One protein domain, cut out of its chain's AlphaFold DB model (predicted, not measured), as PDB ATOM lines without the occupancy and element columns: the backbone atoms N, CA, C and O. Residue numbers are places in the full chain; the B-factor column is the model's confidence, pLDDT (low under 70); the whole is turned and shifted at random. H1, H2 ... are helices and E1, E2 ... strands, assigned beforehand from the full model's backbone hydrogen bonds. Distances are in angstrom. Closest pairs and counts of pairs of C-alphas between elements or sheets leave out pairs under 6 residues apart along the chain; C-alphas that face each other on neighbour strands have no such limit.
ATOM      1  N   TYR A 166      21.924  46.750  25.373       97.12
ATOM      2  CA  TYR A 166      21.897  48.204  25.503       97.12
ATOM      3  C   TYR A 166      23.279  48.803  25.295       97.12
ATOM      4  O   TYR A 166      24.271  48.301  25.818       97.12
ATOM      5  N   HIS A 167      23.328  49.911  24.573       97.19
ATOM      6  CA  HIS A 167      24.486  50.787  24.482       97.19
ATOM      7  C   HIS A 167      24.029  52.191  24.854       97.19
ATOM      8  O   HIS A 167      22.968  52.606  24.413       97.19
ATOM      9  N   PHE A 168      24.787  52.944  25.635       95.44
ATOM     10  CA  PHE A 168      24.494  54.359  25.870       95.44
ATOM     11  C   PHE A 168      25.599  55.201  25.255       95.44
ATOM     12  O   PHE A 168      26.733  54.745  25.183       95.44
ATOM     13  N   THR A 169      25.283  56.402  24.786       95.69
ATOM     14  CA  THR A 169      26.255  57.290  24.142       95.69
ATOM     15  C   THR A 169      25.820  58.747  24.242       95.69
ATOM     16  O   THR A 169      24.665  59.025  24.569       95.69
ATOM     17  N   HIS A 170      26.740  59.669  23.970       94.94
ATOM     18  CA  HIS A 170      26.430  61.091  23.894       94.94
ATOM     19  C   HIS A 170      25.483  61.382  22.720       94.94
ATOM     20  O   HIS A 170      25.622  60.800  21.640       94.94
ATOM     21  N   LEU A 171      24.552  62.312  22.912       95.00
ATOM     22  CA  LEU A 171      23.538  62.710  21.936       95.00
ATOM     23  C   LEU A 171      24.158  63.134  20.597       95.00
ATOM     24  O   LEU A 171      23.651  62.766  19.537       95.00
ATOM     25  N   ASP A 172      25.294  63.831  20.632       94.31
ATOM     26  CA  ASP A 172      25.991  64.309  19.430       94.31
ATOM     27  C   ASP A 172      26.463  63.178  18.502       94.31
ATOM     28  O   ASP A 172      26.561  63.362  17.288       94.31
ATOM     29  N   ASN A 173      26.681  61.973  19.037       96.19
ATOM     30  CA  ASN A 173      27.069  60.816  18.230       96.19
ATOM     31  C   ASN A 173      25.895  60.250  17.416       96.19
ATOM     32  O   ASN A 173      26.106  59.513  16.451       96.19
ATOM     33  N   LEU A 174      24.650  60.578  17.783       95.94
ATOM     34  CA  LEU A 174      23.459  59.894  17.284       95.94
ATOM     35  C   LEU A 174      23.303  60.019  15.765       95.94
ATOM     36  O   LEU A 174      22.982  59.040  15.095       95.94
ATOM     37  N   LYS A 175      23.592  61.195  15.196       94.75
ATOM     38  CA  LYS A 175      23.504  61.407  13.744       94.75
ATOM     39  C   LYS A 175      24.498  60.528  12.976       94.75
ATOM     40  O   LYS A 175      24.132  59.930  11.967       94.75
ATOM     41  N   GLY A 176      25.732  60.415  13.472       95.19
ATOM     42  CA  GLY A 176      26.745  59.526  12.899       95.19
ATOM     43  C   GLY A 176      26.345  58.056  13.020       95.19
ATOM     44  O   GLY A 176      26.430  57.313  12.046       95.19
ATOM     45  N   ILE A 177      25.809  57.663  14.177       96.94
ATOM     46  CA  ILE A 177      25.358  56.292  14.444       96.94
ATOM     47  C   ILE A 177      24.236  55.861  13.495       96.94
ATOM     48  O   ILE A 177      24.276  54.751  12.969       96.94
ATOM     49  N   PHE A 178      23.261  56.726  13.221       95.75
ATOM     50  CA  PHE A 178      22.190  56.403  12.272       95.75
ATOM     51  C   PHE A 178      22.661  56.376  10.813       95.75
ATOM     52  O   PHE A 178      22.054  55.692   9.992       95.75
ATOM     53  N   SER A 179      23.756  57.070  10.490       93.81
ATOM     54  CA  SER A 179      24.341  57.067   9.148       93.81
ATOM     55  C   SER A 179      25.282  55.885   8.897       93.81
ATOM     56  O   SER A 179      25.322  55.380   7.778       93.81
ATOM     57  N   LEU A 180      26.088  55.491   9.886       94.38
ATOM     58  CA  LEU A 180      27.234  54.584   9.706       94.38
ATOM     59  C   LEU A 180      27.169  53.331  10.591       94.38
ATOM     60  O   LEU A 180      27.928  52.385  10.383       94.38
ATOM     61  N   GLY A 181      26.262  53.307  11.564       95.81
ATOM     62  CA  GLY A 181      26.213  52.313  12.630       95.81
ATOM     63  C   GLY A 181      27.021  52.740  13.852       95.81
ATOM     64  O   GLY A 181      27.682  53.780  13.867       95.81
ATOM     65  N   VAL A 182      26.979  51.921  14.900       97.00
ATOM     66  CA  VAL A 182      27.830  52.128  16.076       97.00
ATOM     67  C   VAL A 182      29.240  51.671  15.715       97.00
ATOM     68  O   VAL A 182      29.493  50.470  15.590       97.00
ATOM     69  N   MET A 183      30.138  52.635  15.506       96.31
ATOM     70  CA  MET A 183      31.522  52.367  15.124       96.31
ATOM     71  C   MET A 183      32.415  52.086  16.334       96.31
ATOM     72  O   MET A 183      32.269  52.722  17.379       96.31
ATOM     73  N   THR A 184      33.368  51.159  16.200       95.69
ATOM     74  CA  THR A 184      34.360  50.913  17.254       95.69
ATOM     75  C   THR A 184      35.282  52.102  17.424       95.69
ATOM     76  O   THR A 184      35.510  52.876  16.493       95.69
ATOM     77  N   ARG A 185      35.876  52.213  18.618       91.62
ATOM     78  CA  ARG A 185      36.849  53.266  18.919       91.62
ATOM     79  C   ARG A 185      38.002  53.250  17.918       91.62
ATOM     80  O   ARG A 185      38.362  54.293  17.389       91.62
ATOM     81  N   GLN A 186      38.539  52.066  17.626       94.25
ATOM     82  CA  GLN A 186      39.612  51.922  16.646       94.25
ATOM     83  C   GLN A 186      39.206  52.458  15.268       94.25
ATOM     84  O   GLN A 186      39.979  53.181  14.640       94.25
ATOM     85  N   GLN A 187      38.006  52.123  14.787       94.31
ATOM     86  CA  GLN A 187      37.581  52.503  13.443       94.31
ATOM     87  C   GLN A 187      37.181  53.974  13.335       94.31
ATOM     88  O   GLN A 187      37.537  54.612  12.349       94.31
ATOM     89  N   ILE A 188      36.491  54.533  14.334       93.44
ATOM     90  CA  ILE A 188      36.073  55.940  14.302       93.44
ATOM     91  C   ILE A 188      37.270  56.894  14.424       93.44
ATOM     92  O   ILE A 188      37.339  57.875  13.687       93.44
ATOM     93  N   GLU A 189      38.259  56.557  15.261       93.00
ATOM     94  CA  GLU A 189      39.516  57.308  15.364       93.00
ATOM     95  C   GLU A 189      40.323  57.220  14.063       93.00
ATOM     96  O   GLU A 189      40.817  58.234  13.578       93.00
ATOM     97  N   SER A 190      40.417  56.027  13.462       94.00
ATOM     98  CA  SER A 190      41.145  55.835  12.197       94.00
ATOM     99  C   SER A 190      40.487  56.564  11.022       94.00
ATOM    100  O   SER A 190      41.181  57.020  10.117       94.00
ATOM    101  N   ALA A 191      39.158  56.674  11.023       92.12
ATOM    102  CA  ALA A 191      38.408  57.395   9.999       92.12
ATOM    103  C   ALA A 191      38.432  58.925  10.189       92.12
ATOM    104  O   ALA A 191      38.037  59.652   9.281       92.12
ATOM    105  N   GLY A 192      38.880  59.419  11.351       91.44
ATOM    106  CA  GLY A 192      38.951  60.850  11.650       91.44
ATOM    107  C   GLY A 192      37.587  61.528  11.813       91.44
ATOM    108  O   GLY A 192      37.495  62.748  11.678       91.44
ATOM    109  N   TYR A 193      36.521  60.766  12.086       89.38
ATOM    110  CA  TYR A 193      35.209  61.354  12.347       89.38
ATOM    111  C   TYR A 193      35.191  62.042  13.717       89.38
ATOM    112  O   TYR A 193      35.746  61.498  14.672       89.38
ATOM    113  N   PRO A 194      34.542  63.211  13.856       89.44
ATOM    114  CA  PRO A 194      34.317  63.816  15.163       89.44
ATOM    115  C   PRO A 194      33.315  62.977  15.965       89.44
ATOM    116  O   PRO A 194      32.280  62.567  15.439       89.44
ATOM    117  N   PHE A 195      33.620  62.725  17.238       91.88
ATOM    118  CA  PHE A 195      32.745  61.992  18.152       91.88
ATOM    119  C   PHE A 195      33.064  62.319  19.611       91.88
ATOM    120  O   PHE A 195      34.151  62.794  19.939       91.88
ATOM    121  N   HIS A 196      32.112  62.015  20.488       90.81
ATOM    122  CA  HIS A 196      32.270  62.090  21.934       90.81
ATOM    123  C   HIS A 196      32.571  60.705  22.500       90.81
ATOM    124  O   HIS A 196      31.858  59.736  22.217       90.81
ATOM    125  N   TYR A 197      33.616  60.603  23.320       87.94
ATOM    126  CA  TYR A 197      33.942  59.361  24.009       87.94
ATOM    127  C   TYR A 197      32.906  59.051  25.087       87.94
ATOM    128  O   TYR A 197      32.605  59.893  25.927       87.94
ATOM    129  N   ASN A 198      32.443  57.800  25.126       84.12
ATOM    130  CA  ASN A 198      31.710  57.308  26.289       84.12
ATOM    131  C   ASN A 198      32.662  57.076  27.473       84.12
ATOM    132  O   ASN A 198      32.386  57.484  28.590       84.12
ATOM    133  N   ASP A 199      33.782  56.398  27.203       82.12
ATOM    134  CA  ASP A 199      34.857  56.103  28.146       82.12
ATOM    135  C   ASP A 199      36.196  56.439  27.485       82.12
ATOM    136  O   ASP A 199      36.621  55.757  26.551       82.12
ATOM    137  N   GLU A 200      36.867  57.496  27.934       82.75
ATOM    138  CA  GLU A 200      38.135  57.930  27.335       82.75
ATOM    139  C   GLU A 200      39.289  56.971  27.627       82.75
ATOM    140  O   GLU A 200      40.196  56.826  26.800       82.75
ATOM    141  N   LEU A 201      39.262  56.285  28.772       83.69
ATOM    142  CA  LEU A 201      40.389  55.470  29.220       83.69
ATOM    143  C   LEU A 201      40.386  54.067  28.601       83.69
ATOM    144  O   LEU A 201      41.467  53.559  28.309       83.69
ATOM    145  N   ARG A 202      39.209  53.453  28.371       86.81
ATOM    146  CA  ARG A 202      39.042  52.085  27.818       86.81
ATOM    147  C   ARG A 202      40.059  51.095  28.387       86.81
ATOM    148  O   ARG A 202      40.852  50.487  27.666       86.81
ATOM    149  N   LEU A 203      40.048  50.960  29.713       85.94
ATOM    150  CA  LEU A 203      41.042  50.188  30.472       85.94
ATOM    151  C   LEU A 203      40.972  48.666  30.230       85.94
ATOM    152  O   LEU A 203      41.873  47.937  30.654       85.94
ATOM    153  N   ASP A 204      39.926  48.187  29.550       86.12
ATOM    154  CA  ASP A 204      39.816  46.818  29.036       86.12
ATOM    155  C   ASP A 204      40.804  46.539  27.885       86.12
ATOM    156  O   ASP A 204      41.222  45.399  27.691       86.12
ATOM    157  N   GLY A 205      41.211  47.582  27.149       85.75
ATOM    158  CA  GLY A 205      42.173  47.509  26.048       85.75
ATOM    159  C   GLY A 205      41.621  46.966  24.721       85.75
ATOM    160  O   GLY A 205      42.352  46.946  23.731       85.75
ATOM    161  N   VAL A 206      40.349  46.567  24.640       91.44
ATOM    162  CA  VAL A 206      39.739  45.968  23.440       91.44
ATOM    163  C   VAL A 206      39.112  47.058  22.564       91.44
ATOM    164  O   VAL A 206      37.894  47.181  22.443       91.44
ATOM    165  N   ARG A 207      39.944  47.899  21.944       91.69
ATOM    166  CA  ARG A 207      39.488  49.111  21.225       91.69
ATOM    167  C   ARG A 207      38.631  48.838  19.985       91.69
ATOM    168  O   ARG A 207      37.801  49.678  19.642       91.69
ATOM    169  N   ASP A 208      38.787  47.680  19.347       95.38
ATOM    170  CA  ASP A 208      37.933  47.249  18.232       95.38
ATOM    171  C   ASP A 208      36.661  46.535  18.716       95.38
ATOM    172  O   ASP A 208      36.287  45.464  18.234       95.38
ATOM    173  N   SER A 209      36.012  47.105  19.732       96.19
ATOM    174  CA  SER A 209      34.762  46.578  20.272       96.19
ATOM    175  C   SER A 209      33.830  47.661  20.807       96.19
ATOM    176  O   SER A 209      34.267  48.746  21.219       96.19
ATOM    177  N   ILE A 210      32.542  47.318  20.824       97.00
ATOM    178  CA  ILE A 210      31.445  48.069  21.427       97.00
ATOM    179  C   ILE A 210      31.023  47.389  22.727       97.00
ATOM    180  O   ILE A 210      30.693  46.204  22.733       97.00
ATOM    181  N   SER A 211      30.990  48.153  23.817       96.38
ATOM    182  CA  SER A 211      30.437  47.704  25.096       96.38
ATOM    183  C   SER A 211      28.910  47.677  25.042       96.38
ATOM    184  O   SER A 211      28.277  48.707  24.783       96.38
ATOM    185  N   LEU A 212      28.330  46.508  25.308       97.38
ATOM    186  CA  LEU A 212      26.890  46.281  25.373       97.38
ATOM    187  C   LEU A 212      26.499  45.736  26.747       97.38
ATOM    188  O   LEU A 212      26.954  44.670  27.159       97.38
ATOM    189  N   SER A 213      25.606  46.437  27.440       95.75
ATOM    190  CA  SER A 213      24.949  45.909  28.637       95.75
ATOM    191  C   SER A 213      23.896  44.860  28.248       95.75
ATOM    192  O   SER A 213      23.290  44.945  27.175       95.75
ATOM    193  N   VAL A 214      23.671  43.860  29.107       94.25
ATOM    194  CA  VAL A 214      22.831  42.688  28.796       94.25
ATOM    195  C   VAL A 214      21.581  42.657  29.673       94.25
ATOM    196  O   VAL A 214      21.665  42.590  30.900       94.25
ATOM    197  N   GLY A 215      20.396  42.702  29.057       89.00
ATOM    198  CA  GLY A 215      19.095  42.628  29.742       89.00
ATOM    199  C   GLY A 215      18.717  43.871  30.563       89.00
ATOM    200  O   GLY A 215      17.536  44.115  30.806       89.00
ATOM    201  N   HIS A 216      19.698  44.684  30.947       88.62
ATOM    202  CA  HIS A 216      19.555  45.965  31.626       88.62
ATOM    203  C   HIS A 216      20.732  46.877  31.264       88.62
ATOM    204  O   HIS A 216      21.749  46.403  30.760       88.62
ATOM    205  N   ILE A 217      20.580  48.180  31.492       91.31
ATOM    206  CA  ILE A 217      21.639  49.172  31.284       91.31
ATOM    207  C   ILE A 217      22.588  49.132  32.483       91.31
ATOM    208  O   ILE A 217      22.147  49.005  33.626       91.31
ATOM    209  N   ASN A 218      23.888  49.292  32.241       91.06
ATOM    210  CA  ASN A 218      24.853  49.552  33.305       91.06
ATOM    211  C   ASN A 218      24.661  50.983  33.849       91.06
ATOM    212  O   ASN A 218      25.411  51.905  33.515       91.06
ATOM    213  N   ASN A 219      23.635  51.169  34.687       87.75
ATOM    214  CA  ASN A 219      23.252  52.473  35.243       87.75
ATOM    215  C   ASN A 219      24.384  53.106  36.058       87.75
ATOM    216  O   ASN A 219      24.501  54.326  36.101       87.75
ATOM    217  N   LYS A 220      25.262  52.289  36.656       88.56
ATOM    218  CA  LYS A 220      26.456  52.765  37.366       88.56
ATOM    219  C   LYS A 220      27.396  53.527  36.433       88.56
ATOM    220  O   LYS A 220      27.875  54.601  36.787       88.56
ATOM    221  N   MET A 221      27.671  52.969  35.254       89.19
ATOM    222  CA  MET A 221      28.549  53.601  34.268       89.19
ATOM    223  C   MET A 221      27.863  54.776  33.579       89.19
ATOM    224  O   MET A 221      28.483  55.827  33.450       89.19
ATOM    225  N   LEU A 222      26.585  54.642  33.216       90.31
ATOM    226  CA  LEU A 222      25.820  55.751  32.647       90.31
ATOM    227  C   LEU A 222      25.800  56.960  33.593       90.31
ATOM    228  O   LEU A 222      26.187  58.048  33.183       90.31
ATOM    229  N   TYR A 223      25.454  56.756  34.869       88.06
ATOM    230  CA  TYR A 223      25.439  57.819  35.880       88.06
ATOM    231  C   TYR A 223      26.821  58.451  36.089       88.06
ATOM    232  O   TYR A 223      26.943  59.666  36.246       88.06
ATOM    233  N   LYS A 224      27.884  57.636  36.072       87.62
ATOM    234  CA  LYS A 224      29.265  58.121  36.181       87.62
ATOM    235  C   LYS A 224      29.616  59.078  35.038       87.62
ATOM    236  O   LYS A 224      30.238  60.105  35.300       87.62
ATOM    237  N   TYR A 225      29.249  58.753  33.799       85.94
ATOM    238  CA  TYR A 225      29.606  59.572  32.636       85.94
ATOM    239  C   TYR A 225      28.668  60.756  32.402       85.94
ATOM    240  O   TYR A 225      29.135  61.814  31.995       85.94
ATOM    241  N   SER A 226      27.383  60.628  32.739       82.81
ATOM    242  CA  SER A 226      26.448  61.762  32.773       82.81
ATOM    243  C   SER A 226      26.678  62.697  33.966       82.81
ATOM    244  O   SER A 226      26.011  63.724  34.099       82.81
ATOM    245  N   GLN A 227      27.557  62.304  34.898       78.88
ATOM    246  CA  GLN A 227      27.779  62.960  36.190       78.88
ATOM    247  C   GLN A 227      26.484  63.207  36.983       78.88
ATOM    248  O   GLN A 227      26.421  64.098  37.827       78.88
ATOM    249  N   GLY A 228      25.412  62.470  36.686       67.94
ATOM    250  CA  GLY A 228      24.091  62.688  37.262       67.94
ATOM    251  C   GLY A 228      23.346  63.948  36.784       67.94
ATOM    252  O   GLY A 228      22.124  64.006  36.918       67.94
ATOM    253  N   LEU A 229      24.047  64.944  36.237       61.53
ATOM    254  CA  LEU A 229      23.523  66.285  35.953       61.53
ATOM    255  C   LEU A 229      23.308  66.547  34.459       61.53
ATOM    256  O   LEU A 229      22.474  67.377  34.110       61.53
ATOM    257  N   SER A 230      24.004  65.822  33.579       76.00
ATOM    258  CA  SER A 230      23.959  66.026  32.128       76.00
ATOM    259  C   SER A 230      23.222  64.900  31.396       76.00
ATOM    260  O   SER A 230      23.525  64.590  30.250       76.00
ATOM    261  N   HIS A 231      22.246  64.246  32.040       73.19
ATOM    262  CA  HIS A 231      21.512  63.125  31.430       73.19
ATOM    263  C   HIS A 231      20.817  63.481  30.108       73.19
ATOM    264  O   HIS A 231      20.659  62.601  29.269       73.19
ATOM    265  N   GLY A 232      20.440  64.750  29.904       76.00
ATOM    266  CA  GLY A 232      19.876  65.225  28.634       76.00
ATOM    267  C   GLY A 232      20.835  65.107  27.443       76.00
ATOM    268  O   GLY A 232      20.383  64.990  26.307       76.00
ATOM    269  N   ASP A 233      22.142  65.051  27.702       89.81
ATOM    270  CA  ASP A 233      23.174  64.920  26.672       89.81
ATOM    271  C   ASP A 233      23.484  63.454  26.340       89.81
ATOM    272  O   ASP A 233      24.360  63.167  25.527       89.81
ATOM    273  N   TRP A 234      22.783  62.504  26.963       94.25
ATOM    274  CA  TRP A 234      22.984  61.076  26.758       94.25
ATOM    275  C   TRP A 234      21.718  60.411  26.238       94.25
ATOM    276  O   TRP A 234      20.594  60.738  26.613       94.25
ATOM    277  N   VAL A 235      21.922  59.407  25.395       96.00
ATOM    278  CA  VAL A 235      20.863  58.564  24.851       96.00
ATOM    279  C   VAL A 235      21.217  57.103  25.049       96.00
ATOM    280  O   VAL A 235      22.391  56.725  25.083       96.00
ATOM    281  N   ILE A 236      20.193  56.265  25.161       97.19
ATOM    282  CA  ILE A 236      20.348  54.817  25.280       97.19
ATOM    283  C   ILE A 236      19.797  54.179  24.010       97.19
ATOM    284  O   ILE A 236      18.641  54.365  23.647       97.19
ATOM    285  N   LEU A 237      20.634  53.407  23.339       98.06
ATOM    286  CA  LEU A 237      20.302  52.592  22.185       98.06
ATOM    287  C   LEU A 237      19.946  51.190  22.663       98.06
ATOM    288  O   LEU A 237      20.763  50.498  23.278       98.06
ATOM    289  N   LYS A 238      18.739  50.745  22.337       97.88
ATOM    290  CA  LYS A 238      18.361  49.344  22.461       97.88
ATOM    291  C   LYS A 238      18.805  48.609  21.209       97.88
ATOM    292  O   LYS A 238      18.421  48.956  20.091       97.88
ATOM    293  N   ILE A 239      19.620  47.590  21.414       97.81
ATOM    294  CA  ILE A 239      20.202  46.774  20.361       97.81
ATOM    295  C   ILE A 239      19.507  45.411  20.361       97.81
ATOM    296  O   ILE A 239      19.360  44.755  21.399       97.81
ATOM    297  N   LYS A 240      19.056  44.992  19.178       96.06
ATOM    298  CA  LYS A 240      18.434  43.687  18.922       96.06
ATOM    299  C   LYS A 240      19.356  42.552  19.383       96.06
ATOM    300  O   LYS A 240      20.536  42.524  19.032       96.06
ATOM    301  N   LYS A 241      18.823  41.591  20.148       95.44
ATOM    302  CA  LYS A 241      19.594  40.434  20.653       95.44
ATOM    303  C   LYS A 241      20.036  39.488  19.535       95.44
ATOM    304  O   LYS A 241      21.034  38.785  19.679       95.44
ATOM    305  N   GLU A 242      19.347  39.550  18.400       95.56
ATOM    306  CA  GLU A 242      19.698  38.900  17.143       95.56
ATOM    307  C   GLU A 242      21.126  39.240  16.708       95.56
ATOM    308  O   GLU A 242      21.751  38.425  16.042       95.56
ATOM    309  N   LEU A 243      21.693  40.372  17.149       96.25
ATOM    310  CA  LEU A 243      23.101  40.708  16.923       96.25
ATOM    311  C   LEU A 243      24.066  39.600  17.389       96.25
ATOM    312  O   LEU A 243      25.097  39.385  16.755       96.25
ATOM    313  N   ILE A 244      23.740  38.903  18.485       95.75
ATOM    314  CA  ILE A 244      24.577  37.837  19.066       95.75
ATOM    315  C   ILE A 244      23.944  36.445  18.974       95.75
ATOM    316  O   ILE A 244      24.656  35.449  19.068       95.75
ATOM    317  N   SER A 245      22.623  36.351  18.793       95.69
ATOM    318  CA  SER A 245      21.926  35.071  18.606       95.69
ATOM    319  C   SER A 245      21.669  34.719  17.140       95.69
ATOM    320  O   SER A 245      21.097  33.668  16.853       95.69
ATOM    321  N   GLY A 246      22.026  35.617  16.223       95.44
ATOM    322  CA  GLY A 246      21.674  35.548  14.814       95.44
ATOM    323  C   GLY A 246      20.175  35.573  14.551       95.44
ATOM    324  O   GLY A 246      19.363  35.784  15.463       95.44
ATOM    325  N   PRO A 247      19.791  35.357  13.287       95.38
ATOM    326  CA  PRO A 247      18.419  35.541  12.882       95.38
ATOM    327  C   PRO A 247      17.546  34.314  13.200       95.38
ATOM    328  O   PRO A 247      18.007  33.173  13.353       95.38
ATOM    329  N   THR A 248      16.242  34.559  13.310       93.31
ATOM    330  CA  THR A 248      15.198  33.526  13.444       93.31
ATOM    331  C   THR A 248      14.504  33.222  12.117       93.31
ATOM    332  O   THR A 248      13.784  32.233  12.022       93.31
ATOM    333  N   GLN A 249      14.759  34.043  11.098       94.19
ATOM    334  CA  GLN A 249      14.286  33.923   9.720       94.19
ATOM    335  C   GLN A 249      15.448  34.196   8.756       94.19
ATOM    336  O   GLN A 249      16.455  34.752   9.185       94.19
ATOM    337  N   PRO A 250      15.369  33.811   7.474       96.06
ATOM    338  CA  PRO A 250      16.425  34.141   6.523       96.06
ATOM    339  C   PRO A 250      16.718  35.652   6.494       96.06
ATOM    340  O   PRO A 250      15.794  36.458   6.421       96.06
ATOM    341  N   SER A 251      17.991  36.043   6.577       96.19
ATOM    342  CA  SER A 251      18.410  37.453   6.685       96.19
ATOM    343  C   SER A 251      19.719  37.713   5.933       96.19
ATOM    344  O   SER A 251      20.530  36.805   5.754       96.19
ATOM    345  N   PHE A 252      19.913  38.964   5.508       96.00
ATOM    346  CA  PHE A 252      21.136  39.500   4.894       96.00
ATOM    347  C   PHE A 252      21.834  40.536   5.796       96.00
ATOM    348  O   PHE A 252      22.765  41.210   5.369       96.00
ATOM    349  N   ASP A 253      21.395  40.674   7.049       94.31
ATOM    350  CA  ASP A 253      21.830  41.758   7.943       94.31
ATOM    351  C   ASP A 253      23.194  41.493   8.605       94.31
ATOM    352  O   ASP A 253      23.695  42.316   9.371       94.31
ATOM    353  N   PHE A 254      23.804  40.334   8.339       93.75
ATOM    354  CA  PHE A 254      24.997  39.852   9.028       93.75
ATOM    355  C   PHE A 254      26.156  39.654   8.054       93.75
ATOM    356  O   PHE A 254      26.129  38.743   7.233       93.75
ATOM    357  N   SER A 255      27.224  40.435   8.217       87.94
ATOM    358  CA  SER A 255      28.507  40.174   7.550       87.94
ATOM    359  C   SER A 255      29.412  39.241   8.365       87.94
ATOM    360  O   SER A 255      30.169  38.459   7.802       87.94
ATOM    361  N   GLN A 256      29.348  39.318   9.698       90.69
ATOM    362  CA  GLN A 256      30.073  38.435  10.616       90.69
ATOM    363  C   GLN A 256      29.158  38.048  11.775       90.69
ATOM    364  O   GLN A 256      28.684  38.911  12.514       90.69
ATOM    365  N   LEU A 257      28.913  36.754  11.916       92.12
ATOM    366  CA  LEU A 257      27.986  36.173  12.873       92.12
ATOM    367  C   LEU A 257      28.731  35.429  13.985       92.12
ATOM    368  O   LEU A 257      28.331  35.481  15.147       92.12
ATOM    369  N   LEU A 258      29.831  34.754  13.647       95.50
ATOM    370  CA  LEU A 258      30.559  33.899  14.575       95.50
ATOM    371  C   LEU A 258      31.625  34.696  15.340       95.50
ATOM    372  O   LEU A 258      32.255  35.613  14.820       95.50
ATOM    373  N   ASN A 259      31.878  34.318  16.598       92.81
ATOM    374  CA  ASN A 259      33.003  34.823  17.405       92.81
ATOM    375  C   ASN A 259      33.071  36.352  17.598       92.81
ATOM    376  O   ASN A 259      34.163  36.889  17.845       92.81
ATOM    377  N   ARG A 260      31.931  37.050  17.507       95.56
ATOM    378  CA  ARG A 260      31.833  38.508  17.696       95.56
ATOM    379  C   ARG A 260      31.591  38.927  19.140       95.56
ATOM    380  O   ARG A 260      32.051  39.988  19.535       95.56
ATOM    381  N   ALA A 261      30.911  38.109  19.935       97.12
ATOM    382  CA  ALA A 261      30.619  38.423  21.329       97.12
ATOM    383  C   ALA A 261      31.728  37.915  22.259       97.12
ATOM    384  O   ALA A 261      32.039  36.726  22.262       97.12
ATOM    385  N   VAL A 262      32.310  38.812  23.056       97.75
ATOM    386  CA  VAL A 262      33.211  38.474  24.166       97.75
ATOM    387  C   VAL A 262      32.466  38.750  25.470       97.75
ATOM    388  O   VAL A 262      32.146  39.898  25.774       97.75
ATOM    389  N   PHE A 263      32.181  37.698  26.228       97.81
ATOM    390  CA  PHE A 263      31.384  37.735  27.449       97.81
ATOM    391  C   PHE A 263      32.249  38.092  28.661       97.81
ATOM    392  O   PHE A 263      33.252  37.432  28.949       97.81
ATOM    393  N   CYS A 264      31.856  39.139  29.387       97.06
ATOM    394  CA  CYS A 264      32.527  39.594  30.599       97.06
ATOM    395  C   CYS A 264      31.576  39.426  31.787       97.06
ATOM    396  O   CYS A 264      30.578  40.138  31.886       97.06
ATOM    397  N   LYS A 265      31.887  38.495  32.704       94.88
ATOM    398  CA  LYS A 265      31.039  38.206  33.880       94.88
ATOM    399  C   LYS A 265      30.909  39.374  34.868       94.88
ATOM    400  O   LYS A 265      30.025  39.364  35.708       94.88
ATOM    401  N   SER A 266      31.813  40.342  34.775       93.62
ATOM    402  CA  SER A 266      31.884  41.566  35.569       93.62
ATOM    403  C   SER A 266      32.553  42.653  34.721       93.62
ATOM    404  O   SER A 266      32.763  42.455  33.520       93.62
ATOM    405  N   ASN A 267      32.927  43.782  35.329       93.19
ATOM    406  CA  ASN A 267      33.648  44.867  34.655       93.19
ATOM    407  C   ASN A 267      34.801  44.335  33.777       93.19
ATOM    408  O   ASN A 267      35.738  43.705  34.288       93.19
ATOM    409  N   ALA A 268      34.762  44.633  32.474       91.25
ATOM    410  CA  ALA A 268      35.733  44.133  31.504       91.25
ATOM    411  C   ALA A 268      37.176  44.587  31.769       91.25
ATOM    412  O   ALA A 268      38.121  43.913  31.358       91.25
ATOM    413  N   ALA A 269      37.360  45.700  32.484       91.06
ATOM    414  CA  ALA A 269      38.670  46.195  32.891       91.06
ATOM    415  C   ALA A 269      39.205  45.544  34.181       91.06
ATOM    416  O   ALA A 269      40.338  45.822  34.574       91.06
ATOM    417  N   SER A 270      38.420  44.701  34.862       92.75
ATOM    418  CA  SER A 270      38.867  44.035  36.088       92.75
ATOM    419  C   SER A 270      40.001  43.044  35.812       92.75
ATOM    420  O   SER A 270      40.037  42.385  34.770       92.75
ATOM    421  N   ASN A 271      40.919  42.896  36.771       91.31
ATOM    422  CA  ASN A 271      42.037  41.956  36.646       91.31
ATOM    423  C   ASN A 271      41.553  40.516  36.423       91.31
ATOM    424  O   ASN A 271      42.121  39.808  35.597       91.31
ATOM    425  N   ALA A 272      40.477  40.112  37.106       92.12
ATOM    426  CA  ALA A 272      39.882  38.787  36.954       92.12
ATOM    427  C   ALA A 272      39.395  38.534  35.517       92.12
ATOM    428  O   ALA A 272      39.698  37.491  34.946       92.12
ATOM    429  N   VAL A 273      38.696  39.496  34.902       92.94
ATOM    430  CA  VAL A 273      38.223  39.360  33.513       92.94
ATOM    431  C   VAL A 273      39.380  39.440  32.516       92.94
ATOM    432  O   VAL A 273      39.424  38.661  31.564       92.94
ATOM    433  N   ARG A 274      40.346  40.337  32.737       92.56
ATOM    434  CA  ARG A 274      41.524  40.499  31.868       92.56
ATOM    435  C   ARG A 274      42.478  39.306  31.901       92.56
ATOM    436  O   ARG A 274      43.166  39.076  30.910       92.56
ATOM    437  N   ALA A 275      42.517  38.556  33.002       93.31
ATOM    438  CA  ALA A 275      43.303  37.329  33.113       93.31
ATOM    439  C   ALA A 275      42.755  36.194  32.227       93.31
ATOM    440  O   ALA A 275      43.504  35.297  31.848       93.31
ATOM    441  N   VAL A 276      41.467  36.241  31.861       95.00
ATOM    442  CA  VAL A 276      40.845  35.273  30.953       95.00
ATOM    443  C   VAL A 276      41.002  35.744  29.504       95.00
ATOM    444  O   VAL A 276      40.614  36.860  29.132       95.00
ATOM    445  N   SER A 277      41.556  34.872  28.658       95.19
ATOM    446  CA  SER A 277      41.809  35.183  27.248       95.19
ATOM    447  C   SER A 277      40.519  35.533  26.490       95.19
ATOM    448  O   SER A 277      39.421  35.095  26.842       95.19
ATOM    449  N   LEU A 278      40.648  36.302  25.403       94.50
ATOM    450  CA  LEU A 278      39.506  36.613  24.536       94.50
ATOM    451  C   LEU A 278      38.877  35.350  23.935       94.50
ATOM    452  O   LEU A 278      37.666  35.314  23.762       94.50
ATOM    453  N   GLY A 279      39.677  34.323  23.626       95.81
ATOM    454  CA  GLY A 279      39.178  33.058  23.084       95.81
ATOM    455  C   GLY A 279      38.258  32.330  24.064       95.81
ATOM    456  O   GLY A 279      37.161  31.933  23.689       95.81
ATOM    457  N   GLU A 280      38.656  32.237  25.335       97.38
ATOM    458  CA  GLU A 280      37.822  31.627  26.378       97.38
ATOM    459  C   GLU A 280      36.548  32.438  26.633       97.38
ATOM    460  O   GLU A 280      35.463  31.874  26.757       97.38
ATOM    461  N   ARG A 281      36.647  33.771  26.614       97.50
ATOM    462  CA  ARG A 281      35.492  34.660  26.797       97.50
ATOM    463  C   ARG A 281      34.510  34.675  25.623       97.50
ATOM    464  O   ARG A 281      33.434  35.242  25.766       97.50
ATOM    465  N   LYS A 282      34.829  34.064  24.480       97.38
ATOM    466  CA  LYS A 282      33.885  33.886  23.357       97.38
ATOM    467  C   LYS A 282      33.035  32.621  23.476       97.38
ATOM    468  O   LYS A 282      32.073  32.466  22.725       97.38
ATOM    469  N   LYS A 283      33.383  31.709  24.388       97.69
ATOM    470  CA  LYS A 283      32.683  30.431  24.554       97.69
ATOM    471  C   LYS A 283      31.311  30.619  25.189       97.69
ATOM    472  O   LYS A 283      31.092  31.537  25.981       97.69
ATOM    473  N   HIS A 284      30.400  29.690  24.910       96.75
ATOM    474  CA  HIS A 284      29.064  29.702  25.511       96.75
ATOM    475  C   HIS A 284      29.104  29.524  27.039       96.75
ATOM    476  O   HIS A 284      28.217  29.997  27.746       96.75
ATOM    477  N   THR A 285      30.136  28.858  27.566       96.75
ATOM    478  CA  THR A 285      30.339  28.719  29.012       96.75
ATOM    479  C   THR A 285      30.551  30.083  29.661       96.75
ATOM    480  O   THR A 285      29.908  30.374  30.662       96.75
ATOM    481  N   ALA A 286      31.349  30.962  29.043       97.38
ATOM    482  CA  ALA A 286      31.553  32.327  29.522       97.38
ATOM    483  C   ALA A 286      30.249  33.142  29.513       97.38
ATOM    484  O   ALA A 286      30.009  33.902  30.449       97.38
ATOM    485  N   PHE A 287      29.383  32.940  28.512       97.06
ATOM    486  CA  PHE A 287      28.035  33.518  28.503       97.06
ATOM    487  C   PHE A 287      27.201  33.039  29.700       97.06
ATOM    488  O   PHE A 287      26.618  33.863  30.396       97.06
ATOM    489  N   GLN A 288      27.169  31.730  29.982       95.62
ATOM    490  CA  GLN A 288      26.418  31.186  31.124       95.62
ATOM    491  C   GLN A 288      26.937  31.715  32.465       95.62
ATOM    492  O   GLN A 288      26.138  32.077  33.327       95.62
ATOM    493  N   THR A 289      28.257  31.830  32.624       95.31
ATOM    494  CA  THR A 289      28.883  32.340  33.853       95.31
ATOM    495  C   THR A 289      28.534  33.803  34.143       95.31
ATOM    496  O   THR A 289      28.603  34.211  35.296       95.31
ATOM    497  N   MET A 290      28.097  34.602  33.158       95.44
ATOM    498  CA  MET A 290      27.595  35.961  33.431       95.44
ATOM    499  C   MET A 290      26.383  35.963  34.376       95.44
ATOM    500  O   MET A 290      26.128  36.968  35.034       95.44
ATOM    501  N   PHE A 291      25.636  34.858  34.433       94.88
ATOM    502  CA  PHE A 291      24.396  34.726  35.198       94.88
ATOM    503  C   PHE A 291      24.583  33.985  36.528       94.88
ATOM    504  O   PHE A 291      23.597  33.657  37.186       94.88
ATOM    505  N   VAL A 292      25.823  33.708  36.927       92.69
ATOM    506  CA  VAL A 292      26.141  32.943  38.135       92.69
ATOM    507  C   VAL A 292      27.039  33.786  39.041       92.69
ATOM    508  O   VAL A 292      28.046  34.334  38.587       92.69
ATOM    509  N   GLY A 293      26.644  33.927  40.305       88.50
ATOM    510  CA  GLY A 293      27.403  34.617  41.346       88.50
ATOM    511  C   GLY A 293      28.586  33.798  41.858       88.50
ATOM    512  O   GLY A 293      28.763  32.638  41.500       88.50
ATOM    513  N   ASP A 294      29.400  34.389  42.733       82.50
ATOM    514  CA  ASP A 294      30.614  33.727  43.238       82.50
ATOM    515  C   ASP A 294      30.321  32.520  44.160       82.50
ATOM    516  O   ASP A 294      31.187  31.667  44.331       82.50
ATOM    517  N   ASN A 295      29.098  32.411  44.697       84.62
ATOM    518  CA  ASN A 295      28.611  31.261  45.477       84.62
ATOM    519  C   ASN A 295      27.803  30.254  44.630       84.62
ATOM    520  O   ASN A 295      26.966  29.532  45.168       84.62
ATOM    521  N   ASP A 296      27.962  30.274  43.304       82.19
ATOM    522  CA  ASP A 296      27.122  29.535  42.348       82.19
ATOM    523  C   ASP A 296      25.622  29.907  42.398       82.19
ATOM    524  O   ASP A 296      24.753  29.186  41.901       82.19
ATOM    525  N   GLU A 297      25.314  31.079  42.961       85.56
ATOM    526  CA  GLU A 297      23.966  31.640  43.012       85.56
ATOM    527  C   GLU A 297      23.506  32.051  41.613       85.56
ATOM    528  O   GLU A 297      24.123  32.877  40.936       85.56
ATOM    529  N   GLU A 298      22.399  31.475  41.162       85.25
ATOM    530  CA  GLU A 298      21.879  31.742  39.834       85.25
ATOM    531  C   GLU A 298      21.018  33.006  39.815       85.25
ATOM    532  O   GLU A 298      19.956  33.088  40.432       85.25
ATOM    533  N   SER A 299      21.459  33.989  39.037       80.94
ATOM    534  CA  SER A 299      20.616  35.103  38.615       80.94
ATOM    535  C   SER A 299      19.715  34.645  37.462       80.94
ATOM    536  O   SER A 299      20.139  33.858  36.618       80.94
ATOM    537  N   GLY A 300      18.455  35.094  37.440       84.56
ATOM    538  CA  GLY A 300      17.465  34.661  36.445       84.56
ATOM    539  C   GLY A 300      17.842  35.047  35.006       84.56
ATOM    540  O   GLY A 300      18.669  34.410  34.355       84.56
ATOM    541  N   ASP A 301      17.208  36.098  34.484       84.25
ATOM    542  CA  ASP A 301      17.399  36.542  33.092       84.25
ATOM    543  C   ASP A 301      18.367  37.726  32.938       84.25
ATOM    544  O   ASP A 301      18.612  38.207  31.829       84.25
ATOM    545  N   ARG A 302      18.914  38.225  34.048       88.12
ATOM    546  CA  ARG A 302      19.898  39.314  34.067       88.12
ATOM    547  C   ARG A 302      21.231  38.774  34.556       88.12
ATOM    548  O   ARG A 302      21.191  37.927  35.439       88.12
ATOM    549  N   PRO A 303      22.367  39.267  34.036       92.50
ATOM    550  CA  PRO A 303      23.662  38.963  34.624       92.50
ATOM    551  C   PRO A 303      23.682  39.238  36.130       92.50
ATOM    552  O   PRO A 303      23.015  40.163  36.598       92.50
ATOM    553  N   HIS A 304      24.469  38.456  36.863       92.38
ATOM    554  CA  HIS A 304      24.571  38.570  38.315       92.38
ATOM    555  C   HIS A 304      25.256  39.884  38.732       92.38
ATOM    556  O   HIS A 304      24.821  40.551  39.668       92.38
ATOM    557  N   ASP A 305      26.316  40.283  38.022       92.00
ATOM    558  CA  ASP A 305      26.975  41.578  38.210       92.00
ATOM    559  C   ASP A 305      26.353  42.638  37.284       92.00
ATOM    560  O   ASP A 305      26.308  42.468  36.065       92.00
ATOM    561  N   ILE A 306      25.938  43.774  37.851       88.62
ATOM    562  CA  ILE A 306      25.413  44.938  37.114       88.62
ATOM    563  C   ILE A 306      26.426  45.542  36.123       88.62
ATOM    564  O   ILE A 306      26.062  46.273  35.203       88.62
ATOM    565  N   GLN A 307      27.718  45.270  36.322       91.56
ATOM    566  CA  GLN A 307      28.798  45.691  35.435       91.56
ATOM    567  C   GLN A 307      29.178  44.634  34.394       91.56
ATOM    568  O   GLN A 307      30.099  44.886  33.615       91.56
ATOM    569  N   ALA A 308      28.512  43.476  34.371       94.12
ATOM    570  CA  ALA A 308      28.693  42.490  33.317       94.12
ATOM    571  C   ALA A 308      28.277  43.076  31.959       94.12
ATOM    572  O   ALA A 308      27.255  43.755  31.823       94.12
ATOM    573  N   GLU A 309      29.070  42.793  30.935       95.75
ATOM    574  CA  GLU A 309      28.860  43.336  29.597       95.75
ATOM    575  C   GLU A 309      29.352  42.374  28.518       95.75
ATOM    576  O   GLU A 309      30.073  41.407  28.778       95.75
ATOM    577  N   ILE A 310      28.947  42.650  27.284       97.38
ATOM    578  CA  ILE A 310      29.491  42.022  26.087       97.38
ATOM    579  C   ILE A 310      30.370  43.052  25.398       97.38
ATOM    580  O   ILE A 310      29.902  44.138  25.059       97.38
ATOM    581  N   LEU A 311      31.624  42.693  25.136       97.62
ATOM    582  CA  LEU A 311      32.441  43.419  24.172       97.62
ATOM    583  C   LEU A 311      32.138  42.826  22.796       97.62
ATOM    584  O   LEU A 311      32.641  41.758  22.437       97.62
ATOM    585  N   TYR A 312      31.255  43.484  22.050       97.75
ATOM    586  CA  TYR A 312      30.937  43.094  20.684       97.75
ATOM    587  C   TYR A 312      32.048  43.587  19.764       97.75
ATOM    588  O   TYR A 312      32.255  44.790  19.628       97.75
ATOM    589  N   LEU A 313      32.804  42.668  19.173       97.31
ATOM    590  CA  LEU A 313      33.908  43.000  18.283       97.31
ATOM    591  C   LEU A 313      33.366  43.646  17.003       97.31
ATOM    592  O   LEU A 313      32.385  43.158  16.448       97.31
ATOM    593  N   GLY A 314      34.024  44.712  16.539       95.69
ATOM    594  CA  GLY A 314      33.671  45.530  15.370       95.69
ATOM    595  C   GLY A 314      32.319  46.260  15.432       95.69
ATOM    596  O   GLY A 314      31.668  46.331  16.472       95.69
ATOM    597  N   ASN A 315      31.922  46.845  14.298       96.25
ATOM    598  CA  ASN A 315      30.773  47.753  14.230       96.25
ATOM    599  C   ASN A 315      29.424  47.049  14.320       96.25
ATOM    600  O   ASN A 315      29.265  45.918  13.861       96.25
ATOM    601  N   ILE A 316      28.430  47.786  14.815       97.25
ATOM    602  CA  ILE A 316      27.027  47.370  14.832       97.25
ATOM    603  C   ILE A 316      26.273  48.153  13.749       97.25
ATOM    604  O   ILE A 316      26.196  49.381  13.844       97.25
ATOM    605  N   PRO A 317      25.698  47.484  12.732       95.75
ATOM    606  CA  PRO A 317      24.915  48.157  11.698       95.75
ATOM    607  C   PRO A 317      23.684  48.893  12.266       95.75
ATOM    608  O   PRO A 317      23.065  48.388  13.209       95.75
ATOM    609  N   PRO A 318      23.250  50.021  11.663       95.31
ATOM    610  CA  PRO A 318      22.089  50.785  12.136       95.31
ATOM    611  C   PRO A 318      20.810  49.951  12.280       95.31
ATOM    612  O   PRO A 318      20.041  50.160  13.212       95.31
ATOM    613  N   GLY A 319      20.603  48.959  11.404       94.44
ATOM    614  CA  GLY A 319      19.420  48.089  11.419       94.44
ATOM    615  C   GLY A 319      19.250  47.238  12.688       94.44
ATOM    616  O   GLY A 319      18.157  46.713  12.931       94.44
ATOM    617  N   PHE A 320      20.291  47.113  13.521       96.00
ATOM    618  CA  PHE A 320      20.208  46.454  14.828       96.00
ATOM    619  C   PHE A 320      19.720  47.372  15.953       96.00
ATOM    620  O   PHE A 320      19.373  46.867  17.020       96.00
ATOM    621  N   ILE A 321      19.654  48.686  15.732       97.44
ATOM    622  CA  ILE A 321      19.083  49.639  16.687       97.44
ATOM    623  C   ILE A 321      17.560  49.564  16.558       97.44
ATOM    624  O   ILE A 321      17.000  49.897  15.516       97.44
ATOM    625  N   SER A 322      16.880  49.072  17.593       96.50
ATOM    626  CA  SER A 322      15.417  48.930  17.590       96.50
ATOM    627  C   SER A 322      14.696  50.100  18.247       96.50
ATOM    628  O   SER A 322      13.550  50.379  17.903       96.50
ATOM    629  N   GLU A 323      15.352  50.775  19.187       97.81
ATOM    630  CA  GLU A 323      14.759  51.841  19.988       97.81
ATOM    631  C   GLU A 323      15.850  52.809  20.463       97.81
ATOM    632  O   GLU A 323      16.962  52.382  20.794       97.81
ATOM    633  N   VAL A 324      15.526  54.101  20.513       98.00
ATOM    634  CA  VAL A 324      16.346  55.140  21.146       98.00
ATOM    635  C   VAL A 324      15.568  55.720  22.317       98.00
ATOM    636  O   VAL A 324      14.458  56.227  22.152       98.00
ATOM    637  N   ILE A 325      16.160  55.645  23.502       97.00
ATOM    638  CA  ILE A 325      15.567  56.116  24.747       97.00
ATOM    639  C   ILE A 325      16.253  57.422  25.144       97.00
ATOM    640  O   ILE A 325      17.479  57.479  25.278       97.00
ATOM    641  N   PHE A 326      15.444  58.454  25.343       96.12
ATOM    642  CA  PHE A 326      15.850  59.793  25.747       96.12
ATOM    643  C   PHE A 326      15.464  60.067  27.195       96.12
ATOM    644  O   PHE A 326      14.458  59.555  27.695       96.12
ATOM    645  N   TYR A 327      16.247  60.923  27.849       93.56
ATOM    646  CA  TYR A 327      15.918  61.421  29.178       93.56
ATOM    647  C   TYR A 327      14.718  62.380  29.145       93.56
ATOM    648  O   TYR A 327      13.789  62.215  29.926       93.56
ATOM    649  N   SER A 328      14.703  63.350  28.222       93.12
ATOM    650  CA  SER A 328      13.594  64.295  28.022       93.12
ATOM    651  C   SER A 328      13.196  64.377  26.548       93.12
ATOM    652  O   SER A 328      14.023  64.188  25.654       93.12
ATOM    653  N   ALA A 329      11.928  64.707  26.291       93.88
ATOM    654  CA  ALA A 329      11.413  64.950  24.946       93.88
ATOM    655  C   ALA A 329      12.110  66.136  24.251       93.88
ATOM    656  O   ALA A 329      12.235  66.142  23.024       93.88
ATOM    657  N   ASP A 330      12.605  67.101  25.030       92.62
ATOM    658  CA  ASP A 330      13.308  68.286  24.524       92.62
ATOM    659  C   ASP A 330      14.641  67.934  23.849       92.62
ATOM    660  O   ASP A 330      15.114  68.666  22.984       92.62
ATOM    661  N   ASN A 331      15.234  66.788  24.203       92.12
ATOM    662  CA  ASN A 331      16.501  66.326  23.639       92.12
ATOM    663  C   ASN A 331      16.330  65.562  22.315       92.12
ATOM    664  O   ASN A 331      17.332  65.202  21.699       92.12
ATOM    665  N   ILE A 332      15.097  65.293  21.866       95.19
ATOM    666  CA  ILE A 332      14.844  64.519  20.643       95.19
ATOM    667  C   ILE A 332      15.124  65.391  19.410       95.19
ATOM    668  O   ILE A 332      14.352  66.320  19.135       95.19
ATOM    669  N   PRO A 333      16.148  65.070  18.593       94.00
ATOM    670  CA  PRO A 333      16.454  65.851  17.403       94.00
ATOM    671  C   PRO A 333      15.334  65.757  16.361       94.00
ATOM    672  O   PRO A 333      14.780  64.682  16.133       94.00
ATOM    673  N   LEU A 334      15.042  66.862  15.666       93.50
ATOM    674  CA  LEU A 334      13.977  66.907  14.650       93.50
ATOM    675  C   LEU A 334      14.167  65.860  13.546       93.50
ATOM    676  O   LEU A 334      13.216  65.172  13.196       93.50
ATOM    677  N   TRP A 335      15.401  65.680  13.067       93.62
ATOM    678  CA  TRP A 335      15.732  64.708  12.019       93.62
ATOM    679  C   TRP A 335      15.443  63.256  12.426       93.62
ATOM    680  O   TRP A 335      15.228  62.409  11.565       93.62
ATOM    681  N   LEU A 336      15.435  62.950  13.728       93.50
ATOM    682  CA  LEU A 336      15.157  61.599  14.211       93.50
ATOM    683  C   LEU A 336      13.658  61.290  14.185       93.50
ATOM    684  O   LEU A 336      13.286  60.131  14.061       93.50
ATOM    685  N   ARG A 337      12.793  62.310  14.252       87.06
ATOM    686  CA  ARG A 337      11.329  62.133  14.225       87.06
ATOM    687  C   ARG A 337      10.821  61.586  12.890       87.06
ATOM    688  O   ARG A 337       9.725  61.043  12.836       87.06
ATOM    689  N   GLU A 338      11.616  61.730  11.836       85.31
ATOM    690  CA  GLU A 338      11.342  61.195  10.499       85.31
ATOM    691  C   GLU A 338      11.917  59.779  10.303       85.31
ATOM    692  O   GLU A 338      11.651  59.129   9.293       85.31
ATOM    693  N   SER A 339      12.706  59.282  11.263       86.25
ATOM    694  CA  SER A 339      13.283  57.937  11.237       86.25
ATOM    695  C   SER A 339      12.248  56.891  11.672       86.25
ATOM    696  O   SER A 339      11.496  57.139  12.613       86.25
ATOM    697  N   PRO A 340      12.232  55.682  11.077       89.56
ATOM    698  CA  PRO A 340      11.321  54.603  11.476       89.56
ATOM    699  C   PRO A 340      11.679  53.952  12.827       89.56
ATOM    700  O   PRO A 340      11.084  52.939  13.198       89.56
ATOM    701  N   VAL A 341      12.677  54.470  13.548       94.69
ATOM    702  CA  VAL A 341      13.085  53.938  14.851       94.69
ATOM    703  C   VAL A 341      12.065  54.280  15.933       94.69
ATOM    704  O   VAL A 341      11.472  55.357  15.940       94.69
ATOM    705  N   ILE A 342      11.890  53.374  16.892       97.19
ATOM    706  CA  ILE A 342      11.062  53.645  18.066       97.19
ATOM    707  C   ILE A 342      11.792  54.661  18.948       97.19
ATOM    708  O   ILE A 342      12.958  54.466  19.297       97.19
ATOM    709  N   ILE A 343      11.105  55.739  19.314       97.50
ATOM    710  CA  ILE A 343      11.614  56.756  20.233       97.50
ATOM    711  C   ILE A 343      10.823  56.663  21.530       97.50
ATOM    712  O   ILE A 343       9.595  56.749  21.520       97.50
ATOM    713  N   THR A 344      11.538  56.542  22.642       97.19
ATOM    714  CA  THR A 344      10.957  56.486  23.984       97.19
ATOM    715  C   THR A 344      11.545  57.601  24.836       97.19
ATOM    716  O   THR A 344      12.745  57.857  24.789       97.19
ATOM    717  N   VAL A 345      10.713  58.256  25.642       96.56
ATOM    718  CA  VAL A 345      11.167  59.176  26.692       96.56
ATOM    719  C   VAL A 345      10.938  58.486  28.026       96.56
ATOM    720  O   VAL A 345       9.794  58.271  28.420       96.56
ATOM    721  N   ASP A 346      12.019  58.098  28.696       94.50
ATOM    722  CA  ASP A 346      11.956  57.366  29.963       94.50
ATOM    723  C   ASP A 346      13.121  57.786  30.881       94.50
ATOM    724  O   ASP A 346      14.162  57.117  30.922       94.50
ATOM    725  N   PRO A 347      12.962  58.889  31.644       90.88
ATOM    726  CA  PRO A 347      13.978  59.365  32.582       90.88
ATOM    727  C   PRO A 347      14.394  58.311  33.618       90.88
ATOM    728  O   PRO A 347      15.519  58.342  34.117       90.88
ATOM    729  N   SER A 348      13.512  57.354  33.945       90.44
ATOM    730  CA  SER A 348      13.799  56.326  34.953       90.44
ATOM    731  C   SER A 348      14.960  55.413  34.540       90.44
ATOM    732  O   SER A 348      15.715  54.956  35.400       90.44
ATOM    733  N   ARG A 349      15.191  55.235  33.226       89.25
ATOM    734  CA  ARG A 349      16.303  54.442  32.659       89.25
ATOM    735  C   ARG A 349      17.677  55.048  32.885       89.25
ATOM    736  O   ARG A 349      18.671  54.345  32.751       89.25
ATOM    737  N   PHE A 350      17.724  56.330  33.215       88.25
ATOM    738  CA  PHE A 350      18.955  57.058  33.494       88.25
ATOM    739  C   PHE A 350      19.241  57.133  34.997       88.25
ATOM    740  O   PHE A 350      20.313  57.568  35.409       88.25
ATOM    741  N   SER A 351      18.294  56.707  35.835       80.31
ATOM    742  CA  SER A 351      18.464  56.749  37.279       80.31
ATOM    743  C   SER A 351      19.317  55.580  37.787       80.31
ATOM    744  O   SER A 351      19.233  54.450  37.309       80.31
TER     745      SER A 351
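Overview. This is residues 166 to 351 of the 353 residues of the protein "DarT domain-containing protein" of Raoultella terrigena (UniProt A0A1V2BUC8). Two small sheets stand side by side: E1, E3, E6 and E7, with H1 over one face and H3 over the other, and E2, E5 and E4, with H6 and H7 on opposite faces near E4. They meet where E1 begins close to the end of E2. The 186 printed residues hold nine named helices and seven named strands, in the order E1 H1 H2 E2 H3 E3 H4 E4 H5 H6 H7 E5 E6 H8 E7 H9. The sheet E1 E3 E6 E7 is mixed, E2 E5 E4 antiparallel; the class is mixed, with 88 residues, under half, in named elements. The whole is compact, with a radius of gyration of the C-alphas of 16.3 A and spans of 48 by 39 by 33 A.

Along the chain. E1, residues 166 to 170, begins at C-alpha 166 (21.897, 48.204, 25.503). H1 is 171 to 180, 15.1 A long, and H2 185 to 191. E2 is 209 to 214, 15.2 A, H3 219 to 225, E3 234 to 239, 15.9 A, and H4 242 to 245. E4 is 261 to 264, H5 271 to 275, H6 278 to 281, H7 284 to 289 and E5 309 to 313. E6 is 321 to 326, 14.0 A, H8 334 to 338, E7 342 to 345, and H9 347 to 350, ending at C-alpha 350 (18.955, 57.058, 33.494).

Arrangement. E1 and E3 are antiparallel, N 167 to O 237 2.9 A; E3 and E6 are antiparallel, N 238 to O 323 2.9 A. E6, H8 and E7 form a strand-helix-strand unit, two parallel strands with a helix between, its crossover right-handed; N 326 to O 344 is 2.8 A. H1 runs along E3, height over the sheet 8.9 A; H3, on the opposite face, runs along E1, height 10.4 A. H9 only grazes this sheet and touches H3, closest C-alphas Phe 350 and Asn 219, 6.5 A. The closest C-alphas of E1 and E2 are those of Tyr 166 and Ser 213, 4.9 A. E5 is antiparallel to E2, N 210 to O 312 2.8 A, and to E4, N 264 to O 309 2.9 A. H4 only grazes this sheet; H2 and H5 are only just not on it, with 4 pairs of C-alphas within 10 A each. Every O i to N i+4 pair is within hydrogen-bond range in H2, H3, H5 and H7, against 4 of 6 in H1 and 0 of 1 in H8, which has 1 of 2 O i to N i+3 pairs; H4, H6 and H9 are too short.

Size, cuts and confidence. The C-alphas farthest apart are those of Asn 295 and Leu 334, 49.3 A. The printed part has no cut; the links H2 to E2, H4 to E4 and H7 to E5 are long. Mean pLDDT of the printed part is 92.3, with residues 228 to 229 under 70.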